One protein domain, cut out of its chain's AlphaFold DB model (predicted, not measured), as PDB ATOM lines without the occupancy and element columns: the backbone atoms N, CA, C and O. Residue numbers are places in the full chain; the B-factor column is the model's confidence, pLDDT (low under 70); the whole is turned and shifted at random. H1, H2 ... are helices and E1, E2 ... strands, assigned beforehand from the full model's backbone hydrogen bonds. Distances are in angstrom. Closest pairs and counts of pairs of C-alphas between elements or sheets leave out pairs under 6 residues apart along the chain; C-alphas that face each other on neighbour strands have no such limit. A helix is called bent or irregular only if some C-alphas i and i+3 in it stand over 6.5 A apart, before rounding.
ATOM      1  N   GLU A  21     134.925  78.838 140.259       77.81
ATOM      2  CA  GLU A  21     136.311  78.585 140.640       77.81
ATOM      3  C   GLU A  21     137.176  79.245 139.570       77.81
ATOM      4  O   GLU A  21     137.061  78.959 138.372       77.81
ATOM      5  N   PHE A  22     137.957  80.234 139.987       87.94
ATOM      6  CA  PHE A  22     138.895  80.885 139.097       87.94
ATOM      7  C   PHE A  22     140.106  79.970 138.953       87.94
ATOM      8  O   PHE A  22     140.716  79.582 139.939       87.94
ATOM      9  N   ASP A  23     140.454  79.618 137.720       92.56
ATOM     10  CA  ASP A  23     141.649  78.823 137.441       92.56
ATOM     11  C   ASP A  23     142.921  79.624 137.759       92.56
ATOM     12  O   ASP A  23     143.233  80.599 137.070       92.56
ATOM     13  N   THR A  24     143.645  79.218 138.800       95.75
ATOM     14  CA  THR A  24     144.902  79.841 139.238       95.75
ATOM     15  C   THR A  24     146.141  79.158 138.646       95.75
ATOM     16  O   THR A  24     147.277  79.519 138.961       95.75
ATOM     17  N   THR A  25     145.958  78.197 137.733       96.69
ATOM     18  CA  THR A  25     147.063  77.511 137.054       96.69
ATOM     19  C   THR A  25     147.929  78.500 136.276       96.69
ATOM     20  O   THR A  25     147.429  79.367 135.562       96.69
ATOM     21  N   GLY A  26     149.251  78.348 136.385       97.25
ATOM     22  CA  GLY A  26     150.228  79.189 135.688       97.25
ATOM     23  C   GLY A  26     150.623  80.457 136.446       97.25
ATOM     24  O   GLY A  26     151.577  81.116 136.035       97.25
ATOM     25  N   PHE A  27     149.952  80.783 137.556       98.19
ATOM     26  CA  PHE A  27     150.378  81.860 138.443       98.19
ATOM     27  C   PHE A  27     151.517  81.432 139.374       98.19
ATOM     28  O   PHE A  27     151.564  80.306 139.875       98.19
ATOM     29  N   THR A  28     152.440  82.356 139.626       98.44
ATOM     30  CA  THR A  28     153.593  82.189 140.520       98.44
ATOM     31  C   THR A  28     153.864  83.492 141.265       98.44
ATOM     32  O   THR A  28     153.546  84.565 140.752       98.44
ATOM     33  N   ILE A  29     154.443  83.397 142.463       97.69
ATOM     34  CA  ILE A  29     154.944  84.546 143.229       97.69
ATOM     35  C   ILE A  29     156.433  84.327 143.465       97.69
ATOM     36  O   ILE A  29     156.816  83.263 143.954       97.69
ATOM     37  N   ASP A  30     157.239  85.329 143.134       97.56
ATOM     38  CA  ASP A  30     158.652  85.401 143.500       97.56
ATOM     39  C   ASP A  30     158.953  86.792 144.068       97.56
ATOM     40  O   ASP A  30     158.768  87.813 143.400       97.56
ATOM     41  N   GLY A  31     159.353  86.838 145.340       96.12
ATOM     42  CA  GLY A  31     159.454  88.084 146.095       96.12
ATOM     43  C   GLY A  31     158.143  88.877 146.063       96.12
ATOM     44  O   GLY A  31     157.103  88.386 146.497       96.12
ATOM     45  N   ASN A  32     158.209  90.098 145.534       97.38
ATOM     46  CA  ASN A  32     157.067  91.006 145.429       97.38
ATOM     47  C   ASN A  32     156.313  90.872 144.099       97.38
ATOM     48  O   ASN A  32     155.300  91.538 143.914       97.38
ATOM     49  N   THR A  33     156.786  90.051 143.162       98.38
ATOM     50  CA  THR A  33     156.224  89.980 141.813       98.38
ATOM     51  C   THR A  33     155.345  88.750 141.651       98.38
ATOM     52  O   THR A  33     155.756  87.619 141.917       98.38
ATOM     53  N   VAL A  34     154.143  88.968 141.129       98.38
ATOM     54  CA  VAL A  34     153.235  87.915 140.682       98.38
ATOM     55  C   VAL A  34     153.320  87.803 139.167       98.38
ATOM     56  O   VAL A  34     153.175  88.798 138.457       98.38
ATOM     57  N   SER A  35     153.532  86.590 138.666       98.50
ATOM     58  CA  SER A  35     153.631  86.311 137.230       98.50
ATOM     59  C   SER A  35     152.619  85.260 136.795       98.50
ATOM     60  O   SER A  35     152.371  84.308 137.532       98.50
ATOM     61  N   TYR A  36     152.107  85.379 135.569       97.94
ATOM     62  CA  TYR A  36     151.327  84.340 134.891       97.94
ATOM     63  C   TYR A  36     152.125  83.804 133.707       97.94
ATOM     64  O   TYR A  36     152.553  84.567 132.844       97.94
ATOM     65  N   ASN A  37     152.360  82.491 133.668       97.31
ATOM     66  CA  ASN A  37     153.179  81.836 132.643       97.31
ATOM     67  C   ASN A  37     154.551  82.514 132.441       97.31
ATOM     68  O   ASN A  37     155.021  82.663 131.314       97.31
ATOM     69  N   ASN A  38     155.197  82.903 133.547       97.25
ATOM     70  CA  ASN A  38     156.480  83.622 133.596       97.25
ATOM     71  C   ASN A  38     156.460  85.061 133.045       97.25
ATOM     72  O   ASN A  38     157.521  85.654 132.863       97.25
ATOM     73  N   VAL A  39     155.282  85.635 132.786       97.69
ATOM     74  CA  VAL A  39     155.128  87.054 132.443       97.69
ATOM     75  C   VAL A  39     154.691  87.817 133.697       97.69
ATOM     76  O   VAL A  39     153.638  87.483 134.249       97.69
ATOM     77  N   PRO A  40     155.458  88.825 134.158       97.94
ATOM     78  CA  PRO A  40     155.063  89.664 135.284       97.94
ATOM     79  C   PRO A  40     153.692  90.299 135.052       97.94
ATOM     80  O   PRO A  40     153.430  90.864 133.992       97.94
ATOM     81  N   MET A  41     152.812  90.190 136.041       96.56
ATOM     82  CA  MET A  41     151.446  90.707 135.981       96.56
ATOM     83  C   MET A  41     151.175  91.767 137.034       96.56
ATOM     84  O   MET A  41     150.477  92.731 136.744       96.56
ATOM     85  N   ALA A  42     151.690  91.584 138.245       98.00
ATOM     86  CA  ALA A  42     151.486  92.531 139.325       98.00
ATOM     87  C   ALA A  42     152.682  92.554 140.272       98.00
ATOM     88  O   ALA A  42     153.433  91.581 140.358       98.00
ATOM     89  N   GLU A  43     152.835  93.655 140.992       98.31
ATOM     90  CA  GLU A  43     153.854  93.819 142.022       98.31
ATOM     91  C   GLU A  43     153.210  94.301 143.321       98.31
ATOM     92  O   GLU A  43     152.302  95.130 143.291       98.31
ATOM     93  N   LEU A  44     153.655  93.764 144.456       98.25
ATOM     94  CA  LEU A  44     153.249  94.240 145.773       98.25
ATOM     95  C   LEU A  44     153.711  95.690 145.947       98.25
ATOM     96  O   LEU A  44     154.911  95.967 145.946       98.25
ATOM     97  N   GLU A  45     152.757  96.593 146.122       97.50
ATOM     98  CA  GLU A  45     152.986  98.027 146.303       97.50
ATOM     99  C   GLU A  45     152.782  98.453 147.761       97.50
ATOM    100  O   GLU A  45     153.521  99.302 148.265       97.50
ATOM    101  N   GLY A  46     151.833  97.822 148.460       97.44
ATOM    102  CA  GLY A  46     151.427  98.211 149.807       97.44
ATOM    103  C   GLY A  46     151.196  97.028 150.743       97.44
ATOM    104  O   GLY A  46     150.706  95.973 150.340       97.44
ATOM    105  N   LEU A  47     151.547  97.226 152.013       97.56
ATOM    106  CA  LEU A  47     151.142  96.381 153.134       97.56
ATOM    107  C   LEU A  47     150.576  97.295 154.216       97.56
ATOM    108  O   LEU A  47     151.318  98.078 154.816       97.56
ATOM    109  N   GLU A  48     149.285  97.158 154.495       97.94
ATOM    110  CA  GLU A  48     148.589  98.003 155.458       97.94
ATOM    111  C   GLU A  48     148.044  97.202 156.641       97.94
ATOM    112  O   GLU A  48     147.652  96.039 156.534       97.94
ATOM    113  N   PHE A  49     148.031  97.851 157.807       97.12
ATOM    114  CA  PHE A  49     147.423  97.337 159.027       97.12
ATOM    115  C   PHE A  49     146.481  98.400 159.572       97.12
ATOM    116  O   PHE A  49     146.921  99.473 159.991       97.12
ATOM    117  N   ALA A  50     145.195  98.082 159.625       95.88
ATOM    118  CA  ALA A  50     144.174  98.969 160.154       95.88
ATOM    119  C   ALA A  50     143.480  98.326 161.355       95.88
ATOM    120  O   ALA A  50     143.259  97.119 161.402       95.88
ATOM    121  N   TYR A  51     143.115  99.139 162.346       96.44
ATOM    122  CA  TYR A  51     142.191  98.711 163.390       96.44
ATOM    123  C   TYR A  51     140.821  99.316 163.107       96.44
ATOM    124  O   TYR A  51     140.529 100.434 163.534       96.44
ATOM    125  N   ASP A  52     139.996  98.574 162.377       92.50
ATOM    126  CA  ASP A  52     138.651  98.988 161.990       92.50
ATOM    127  C   ASP A  52     137.599  98.052 162.592       92.50
ATOM    128  O   ASP A  52     137.807  96.850 162.754       92.50
ATOM    129  N   ASN A  53     136.457  98.610 162.995       93.69
ATOM    130  CA  ASN A  53     135.331  97.852 163.542       93.69
ATOM    131  C   ASN A  53     135.708  96.886 164.687       93.69
ATOM    132  O   ASN A  53     135.104  95.823 164.868       93.69
ATOM    133  N   ARG A  54     136.684  97.293 165.514       95.81
ATOM    134  CA  ARG A  54     137.274  96.506 166.617       95.81
ATOM    135  C   ARG A  54     137.979  95.220 166.164       95.81
ATOM    136  O   ARG A  54     138.060  94.258 166.929       95.81
ATOM    137  N   LYS A  55     138.473  95.189 164.930       95.38
ATOM    138  CA  LYS A  55     139.234  94.087 164.348       95.38
ATOM    139  C   LYS A  55     140.514  94.629 163.728       95.38
ATOM    140  O   LYS A  55     140.543  95.741 163.216       95.38
ATOM    141  N   LEU A  56     141.573  93.830 163.794       95.38
ATOM    142  CA  LEU A  56     142.771  94.087 163.006       95.38
ATOM    143  C   LEU A  56     142.500  93.613 161.576       95.38
ATOM    144  O   LEU A  56     142.283  92.419 161.368       95.38
ATOM    145  N   VAL A  57     142.505  94.543 160.632       96.25
ATOM    146  CA  VAL A  57     142.467  94.295 159.192       96.25
ATOM    147  C   VAL A  57     143.890  94.413 158.668       96.25
ATOM    148  O   VAL A  57     144.649  95.287 159.096       96.25
ATOM    149  N   LYS A  58     144.268  93.486 157.796       97.56
ATOM    150  CA  LYS A  58     145.566  93.477 157.133       97.56
ATOM    151  C   LYS A  58     145.305  93.433 155.645       97.56
ATOM    152  O   LYS A  58     144.537  92.577 155.214       97.56
ATOM    153  N   GLU A  59     145.953  94.298 154.894       98.25
ATOM    154  CA  GLU A  59     145.723  94.425 153.461       98.25
ATOM    155  C   GLU A  59     147.040  94.326 152.700       98.25
ATOM    156  O   GLU A  59     148.078  94.805 153.168       98.25
ATOM    157  N   LEU A  60     146.997  93.656 151.551       98.25
ATOM    158  CA  LEU A  60     148.064  93.668 150.561       98.25
ATOM    159  C   LEU A  60     147.535  94.324 149.289       98.25
ATOM    160  O   LEU A  60     146.575  93.832 148.689       98.25
ATOM    161  N   THR A  61     148.215  95.377 148.856       98.38
ATOM    162  CA  THR A  61     147.883  96.119 147.639       98.38
ATOM    163  C   THR A  61     148.865  95.734 146.545       98.38
ATOM    164  O   THR A  61     150.078  95.901 146.696       98.38
ATOM    165  N   PHE A  62     148.350  95.202 145.439       98.12
ATOM    166  CA  PHE A  62     149.142  94.808 144.279       98.12
ATOM    167  C   PHE A  62     148.828  95.698 143.086       98.12
ATOM    168  O   PHE A  62     147.688  95.777 142.635       98.12
ATOM    169  N   LYS A  63     149.859  96.294 142.501       97.25
ATOM    170  CA  LYS A  63     149.737  97.102 141.295       97.25
ATOM    171  C   LYS A  63     149.881  96.257 140.045       97.25
ATOM    172  O   LYS A  63     150.880  95.558 139.872       97.25
ATOM    173  N   VAL A  64     148.917  96.363 139.137       95.50
ATOM    174  CA  VAL A  64     148.938  95.670 137.847       95.50
ATOM    175  C   VAL A  64     149.938  96.329 136.897       95.50
ATOM    176  O   VAL A  64     149.923  97.540 136.679       95.50
ATOM    177  N   LEU A  65     150.794  95.510 136.293       94.62
ATOM    178  CA  LEU A  65     151.818  95.927 135.339       94.62
ATOM    179  C   LEU A  65     151.253  96.009 133.912       94.62
ATOM    180  O   LEU A  65     150.262  95.367 133.574       94.62
ATOM    181  N   GLU A  66     151.921  96.761 133.033       91.94
ATOM    182  CA  GLU A  66     151.522  96.910 131.618       91.94
ATOM    183  C   GLU A  66     151.484  95.580 130.854       91.94
ATOM    184  O   GLU A  66     150.682  95.397 129.934       91.94
ATOM    185  N   THR A  67     152.330  94.638 131.266       90.94
ATOM    186  CA  THR A  67     152.466  93.294 130.696       90.94
ATOM    187  C   THR A  67     151.347  92.333 131.096       90.94
ATOM    188  O   THR A  67     151.337  91.195 130.627       90.94
ATOM    189  N   ALA A  68     150.414  92.751 131.955       91.31
ATOM    190  CA  ALA A  68     149.366  91.883 132.461       91.31
ATOM    191  C   ALA A  68     148.367  91.438 131.378       91.31
ATOM    192  O   ALA A  68     147.900  92.230 130.556       91.31
ATOM    193  N   ASP A  69     147.980  90.159 131.422       90.19
ATOM    194  CA  ASP A  69     146.793  89.667 130.719       90.19
ATOM    195  C   ASP A  69     145.530  90.044 131.505       90.19
ATOM    196  O   ASP A  69     145.224  89.489 132.562       90.19
ATOM    197  N   ASN A  70     144.762  90.985 130.970       83.88
ATOM    198  CA  ASN A  70     143.590  91.530 131.653       83.88
ATOM    199  C   ASN A  70     142.447  90.531 131.823       83.88
ATOM    200  O   ASN A  70     141.646  90.663 132.746       83.88
ATOM    201  N   ASN A  71     142.400  89.484 130.999       88.62
ATOM    202  CA  ASN A  71     141.404  88.424 131.157       88.62
ATOM    203  C   ASN A  71     141.666  87.568 132.402       88.62
ATOM    204  O   ASN A  71     140.847  86.719 132.758       88.62
ATOM    205  N   LYS A  72     142.817  87.770 133.052       93.31
ATOM    206  CA  LYS A  72     143.295  86.991 134.186       93.31
ATOM    207  C   LYS A  72     143.280  87.760 135.503       93.31
ATOM    208  O   LYS A  72     143.721  87.206 136.498       93.31
ATOM    209  N   ILE A  73     142.725  88.974 135.570       92.06
ATOM    210  CA  ILE A  73     142.685  89.754 136.825       92.06
ATOM    211  C   ILE A  73     141.868  89.064 137.915       92.06
ATOM    212  O   ILE A  73     142.328  88.952 139.043       92.06
ATOM    213  N   ASN A  74     140.686  88.534 137.594       92.56
ATOM    214  CA  ASN A  74     139.912  87.810 138.605       92.56
ATOM    215  C   ASN A  74     140.644  86.540 139.075       92.56
ATOM    216  O   ASN A  74     140.584  86.188 140.249       92.56
ATOM    217  N   ASN A  75     141.379  85.881 138.172       95.62
ATOM    218  CA  ASN A  75     142.234  84.742 138.505       95.62
ATOM    219  C   ASN A  75     143.438  85.156 139.361       95.62
ATOM    220  O   ASN A  75     143.785  84.432 140.284       95.62
ATOM    221  N   LEU A  76     144.027  86.326 139.099       96.31
ATOM    222  CA  LEU A  76     145.080  86.929 139.913       96.31
ATOM    223  C   LEU A  76     144.572  87.202 141.333       96.31
ATOM    224  O   LEU A  76     145.222  86.793 142.287       96.31
ATOM    225  N   ILE A  77     143.403  87.836 141.475       95.94
ATOM    226  CA  ILE A  77     142.785  88.110 142.783       95.94
ATOM    227  C   ILE A  77     142.521  86.799 143.529       95.94
ATOM    228  O   ILE A  77     142.880  86.675 144.697       95.94
ATOM    229  N   ALA A  78     141.947  85.798 142.853       95.56
ATOM    230  CA  ALA A  78     141.707  84.487 143.450       95.56
ATOM    231  C   ALA A  78     143.013  83.815 143.900       95.56
ATOM    232  O   ALA A  78     143.104  83.345 145.030       95.56
ATOM    233  N   PHE A  79     144.045  83.837 143.056       97.44
ATOM    234  CA  PHE A  79     145.361  83.296 143.375       97.44
ATOM    235  C   PHE A  79     146.007  83.998 144.578       97.44
ATOM    236  O   PHE A  79     146.524  83.335 145.474       97.44
ATOM    237  N   LEU A  80     145.952  85.330 144.633       97.31
ATOM    238  CA  LEU A  80     146.463  86.115 145.758       97.31
ATOM    239  C   LEU A  80     145.714  85.797 147.055       97.31
ATOM    240  O   LEU A  80     146.345  85.594 148.090       97.31
ATOM    241  N   HIS A  81     144.388  85.672 146.986       95.56
ATOM    242  CA  HIS A  81     143.564  85.295 148.130       95.56
ATOM    243  C   HIS A  81     143.865  83.867 148.618       95.56
ATOM    244  O   HIS A  81     143.944  83.630 149.820       95.56
ATOM    245  N   GLU A  82     144.111  82.917 147.708       95.06
ATOM    246  CA  GLU A  82     144.548  81.557 148.056       95.06
ATOM    247  C   GLU A  82     145.917  81.538 148.757       95.06
ATOM    248  O   GLU A  82     146.155  80.696 149.627       95.06
ATOM    249  N   LYS A  83     146.833  82.441 148.384       96.56
ATOM    250  CA  LYS A  83     148.181  82.529 148.973       96.56
ATOM    251  C   LYS A  83     148.233  83.305 150.282       96.56
ATOM    252  O   LYS A  83     149.091  83.002 151.111       96.56
ATOM    253  N   HIS A  84     147.327  84.256 150.469       95.81
ATOM    254  CA  HIS A  84     147.284  85.150 151.622       95.81
ATOM    255  C   HIS A  84     145.862  85.210 152.214       95.81
ATOM    256  O   HIS A  84     145.249  86.278 152.231       95.81
ATOM    257  N   PRO A  85     145.309  84.083 152.703       95.12
ATOM    258  CA  PRO A  85     143.908  83.993 153.136       95.12
ATOM    259  C   PRO A  85     143.558  84.884 154.339       95.12
ATOM    260  O   PRO A  85     142.386  85.099 154.640       95.12
ATOM    261  N   GLU A  86     144.558  85.373 155.066       95.38
ATOM    262  CA  GLU A  86     144.412  86.253 156.221       95.38
ATOM    263  C   GLU A  86     144.540  87.748 155.900       95.38
ATOM    264  O   GLU A  86     144.519  88.562 156.832       95.38
ATOM    265  N   TYR A  87     144.718  88.091 154.623       96.56
ATOM    266  CA  TYR A  87     144.801  89.456 154.122       96.56
ATOM    267  C   TYR A  87     143.602  89.776 153.229       96.56
ATOM    268  O   TYR A  87     143.123  88.938 152.461       96.56
ATOM    269  N   GLU A  88     143.132  91.015 153.315       96.56
ATOM    270  CA  GLU A  88     142.335  91.617 152.255       96.56
ATOM    271  C   GLU A  88     143.264  91.914 151.070       96.56
ATOM    272  O   GLU A  88     144.424  92.292 151.252       96.56
ATOM    273  N   ILE A  89     142.787  91.636 149.858       97.44
ATOM    274  CA  ILE A  89     143.569  91.796 148.631       97.44
ATOM    275  C   ILE A  89     142.980  92.957 147.848       97.44
ATOM    276  O   ILE A  89     141.835  92.873 147.399       97.44
ATOM    277  N   GLU A  90     143.791  93.984 147.628       97.12
ATOM    278  CA  GLU A  90     143.490  95.068 146.703       97.12
ATOM    279  C   GLU A  90     144.368  94.946 145.454       97.12
ATOM    280  O   GLU A  90     145.557  94.622 145.525       97.12
ATOM    281  N   VAL A  91     143.764  95.166 144.286       95.62
ATOM    282  CA  VAL A  91     144.469  95.157 143.003       95.62
ATOM    283  C   VAL A  91     144.261  96.500 142.323       95.62
ATOM    284  O   VAL A  91     143.175  96.793 141.819       95.62
ATOM    285  N   GLU A  92     145.322  97.297 142.284       94.88
ATOM    286  CA  GLU A  92     145.331  98.595 141.632       94.88
ATOM    287  C   GLU A  92     145.584  98.445 140.135       94.88
ATOM    288  O   GLU A  92     146.602  97.913 139.685       94.88
ATOM    289  N   ILE A  93     144.644  98.951 139.344       90.44
ATOM    290  CA  ILE A  93     144.730  98.969 137.890       90.44
ATOM    291  C   ILE A  93     145.090 100.392 137.444       90.44
ATOM    292  O   ILE A  93     144.258 101.292 137.599       90.44
ATOM    293  N   PRO A  94     146.278 100.614 136.845       84.31
ATOM    294  CA  PRO A  94     146.654 101.927 136.333       84.31
ATOM    295  C   PRO A  94     145.645 102.460 135.311       84.31
ATOM    296  O   PRO A  94     145.102 101.707 134.493       84.31
ATOM    297  N   PHE A  95     145.402 103.772 135.334       80.75
ATOM    298  CA  PHE A  95     144.359 104.406 134.522       80.75
ATOM    299  C   PHE A  95     144.565 104.173 133.018       80.75
ATOM    300  O   PHE A  95     143.617 103.895 132.287       80.75
ATOM    301  N   GLU A  96     145.815 104.210 132.564       76.88
ATOM    302  CA  GLU A  96     146.244 103.909 131.197       76.88
ATOM    303  C   GLU A  96     145.853 102.500 130.723       76.88
ATOM    304  O   GLU A  96     145.759 102.247 129.522       76.88
ATOM    305  N   HIS A  97     145.593 101.578 131.649       72.62
ATOM    306  CA  HIS A  97     145.179 100.220 131.329       72.62
ATOM    307  C   HIS A  97     143.651 100.072 131.334       72.62
ATOM    308  O   HIS A  97     143.163  99.118 130.732       72.62
ATOM    309  N   ILE A  98     142.885 101.012 131.919       70.75
ATOM    310  CA  ILE A  98     141.421 100.920 132.128       70.75
ATOM    311  C   ILE A  98     140.647 100.593 130.844       70.75
ATOM    312  O   ILE A  98     139.708  99.795 130.874       70.75
ATOM    313  N   GLU A  99     141.026 101.165 129.697       67.62
ATOM    314  CA  GLU A  99     140.333 100.890 128.425       67.62
ATOM    315  C   GLU A  99     140.428  99.422 127.999       67.62
ATOM    316  O   GLU A  99     139.512  98.901 127.363       67.62
ATOM    317  N   LYS A 100     141.484  98.725 128.423       62.06
ATOM    318  CA  LYS A 100     141.665  97.299 128.170       62.06
ATOM    319  C   LYS A 100     140.802  96.400 129.089       62.06
ATOM    320  O   LYS A 100     140.855  95.187 128.903       62.06
ATOM    321  N   TYR A 101     140.026  96.948 130.043       60.31
ATOM    322  CA  TYR A 101     139.151  96.195 130.978       60.31
ATOM    323  C   TYR A 101     137.647  96.401 130.754       60.31
ATOM    324  O   TYR A 101     136.832  95.847 131.488       60.31
TER     325      TYR A 101
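What this domain is: This is residues 21 to 101 of the 103 residues of an uncharacterized protein of Crocinitomicaceae bacterium (UniProt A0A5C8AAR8). What does this domain look like? A strongly twisted sheet of five strands curls over one helix, H1, which packs on one face, while the long hairpin of E3 and E4 reaches away from this body and its tip, residues 51 to 56, sticks out. A short helix, H2, ends the printed part, off the sheet. How is it made up? The 81 printed residues hold two named helices and five named strands, along the chain E1 E2 E3 E4 H1 E5 H2, and the class is mixed, helices and strands. The mixed sheet runs E1 E2 E3 E4 E5, antiparallel but for the parallel pair E4 and E5; the whole is compact, with a radius of gyration of the C-alphas of 13.0 A and spans of 38 by 27 by 25 A.

Where its parts are: Where do the strands lie? E1 is residues 27 to 30, from C-alpha 27 at (150.378, 81.860, 138.443), and E2 is residues 33 to 36. E3, residues 39 to 52, is 35.9 A long and bends by 53 degrees at residue 49; E4, residues 55 to 64, is 28.3 A long. E5 is residues 88 to 92, 13.1 A long. Where are the helices? H1, residues 70 to 83, is 20.1 A long and irregular, C-alphas 71 and 74 being 7.6 A apart. H2, residues 95 to 101, is 10.3 A long and irregular, C-alphas 96 and 99 being 7.2 A apart, and ends at C-alpha 101 (139.151, 96.195, 130.978).

How they stand to each other: How are the strands joined? E1 to E4 form a meander, each strand the antiparallel neighbour of the one before, with N 28 and O 35 at 2.9 A, N 34 and O 42 at 2.8 A, and N 48 and O 59 at 3.0 A. E4 and E5 are parallel at 27 degrees, with N 62 and O 90 at 2.9 A; E4, H1 and E5 make a strand-helix-strand unit, parallel neighbour strands with a helix between, and its crossover is right-handed. Where are the helices? H1 is on one face of the sheet, making two layers; its closest C-alphas to E5 are those of His 81 and Ile 89, 6.5 A apart. H2 is not on the sheet and is close to but not clearly touching H1, the closest C-alphas being those of Asn 70 and Tyr 101, 6.5 A apart. Are the helix backbones complete? In H1, 8 of 10 O i to N i+4 pairs are within hydrogen-bond range; in H2, 0 of 3, beside 3 of 4 O i to N i+3 pairs.

The domain as a whole: How large is it? The two C-alphas farthest apart, those of Asn 38 and Arg 54, are 40.3 A apart. Is anything missing or uncertain? The printed part has no cut, and each link between named elements is tight. Its mean pLDDT is 93.1, and residues 99 to 101, part of H2, are under 70.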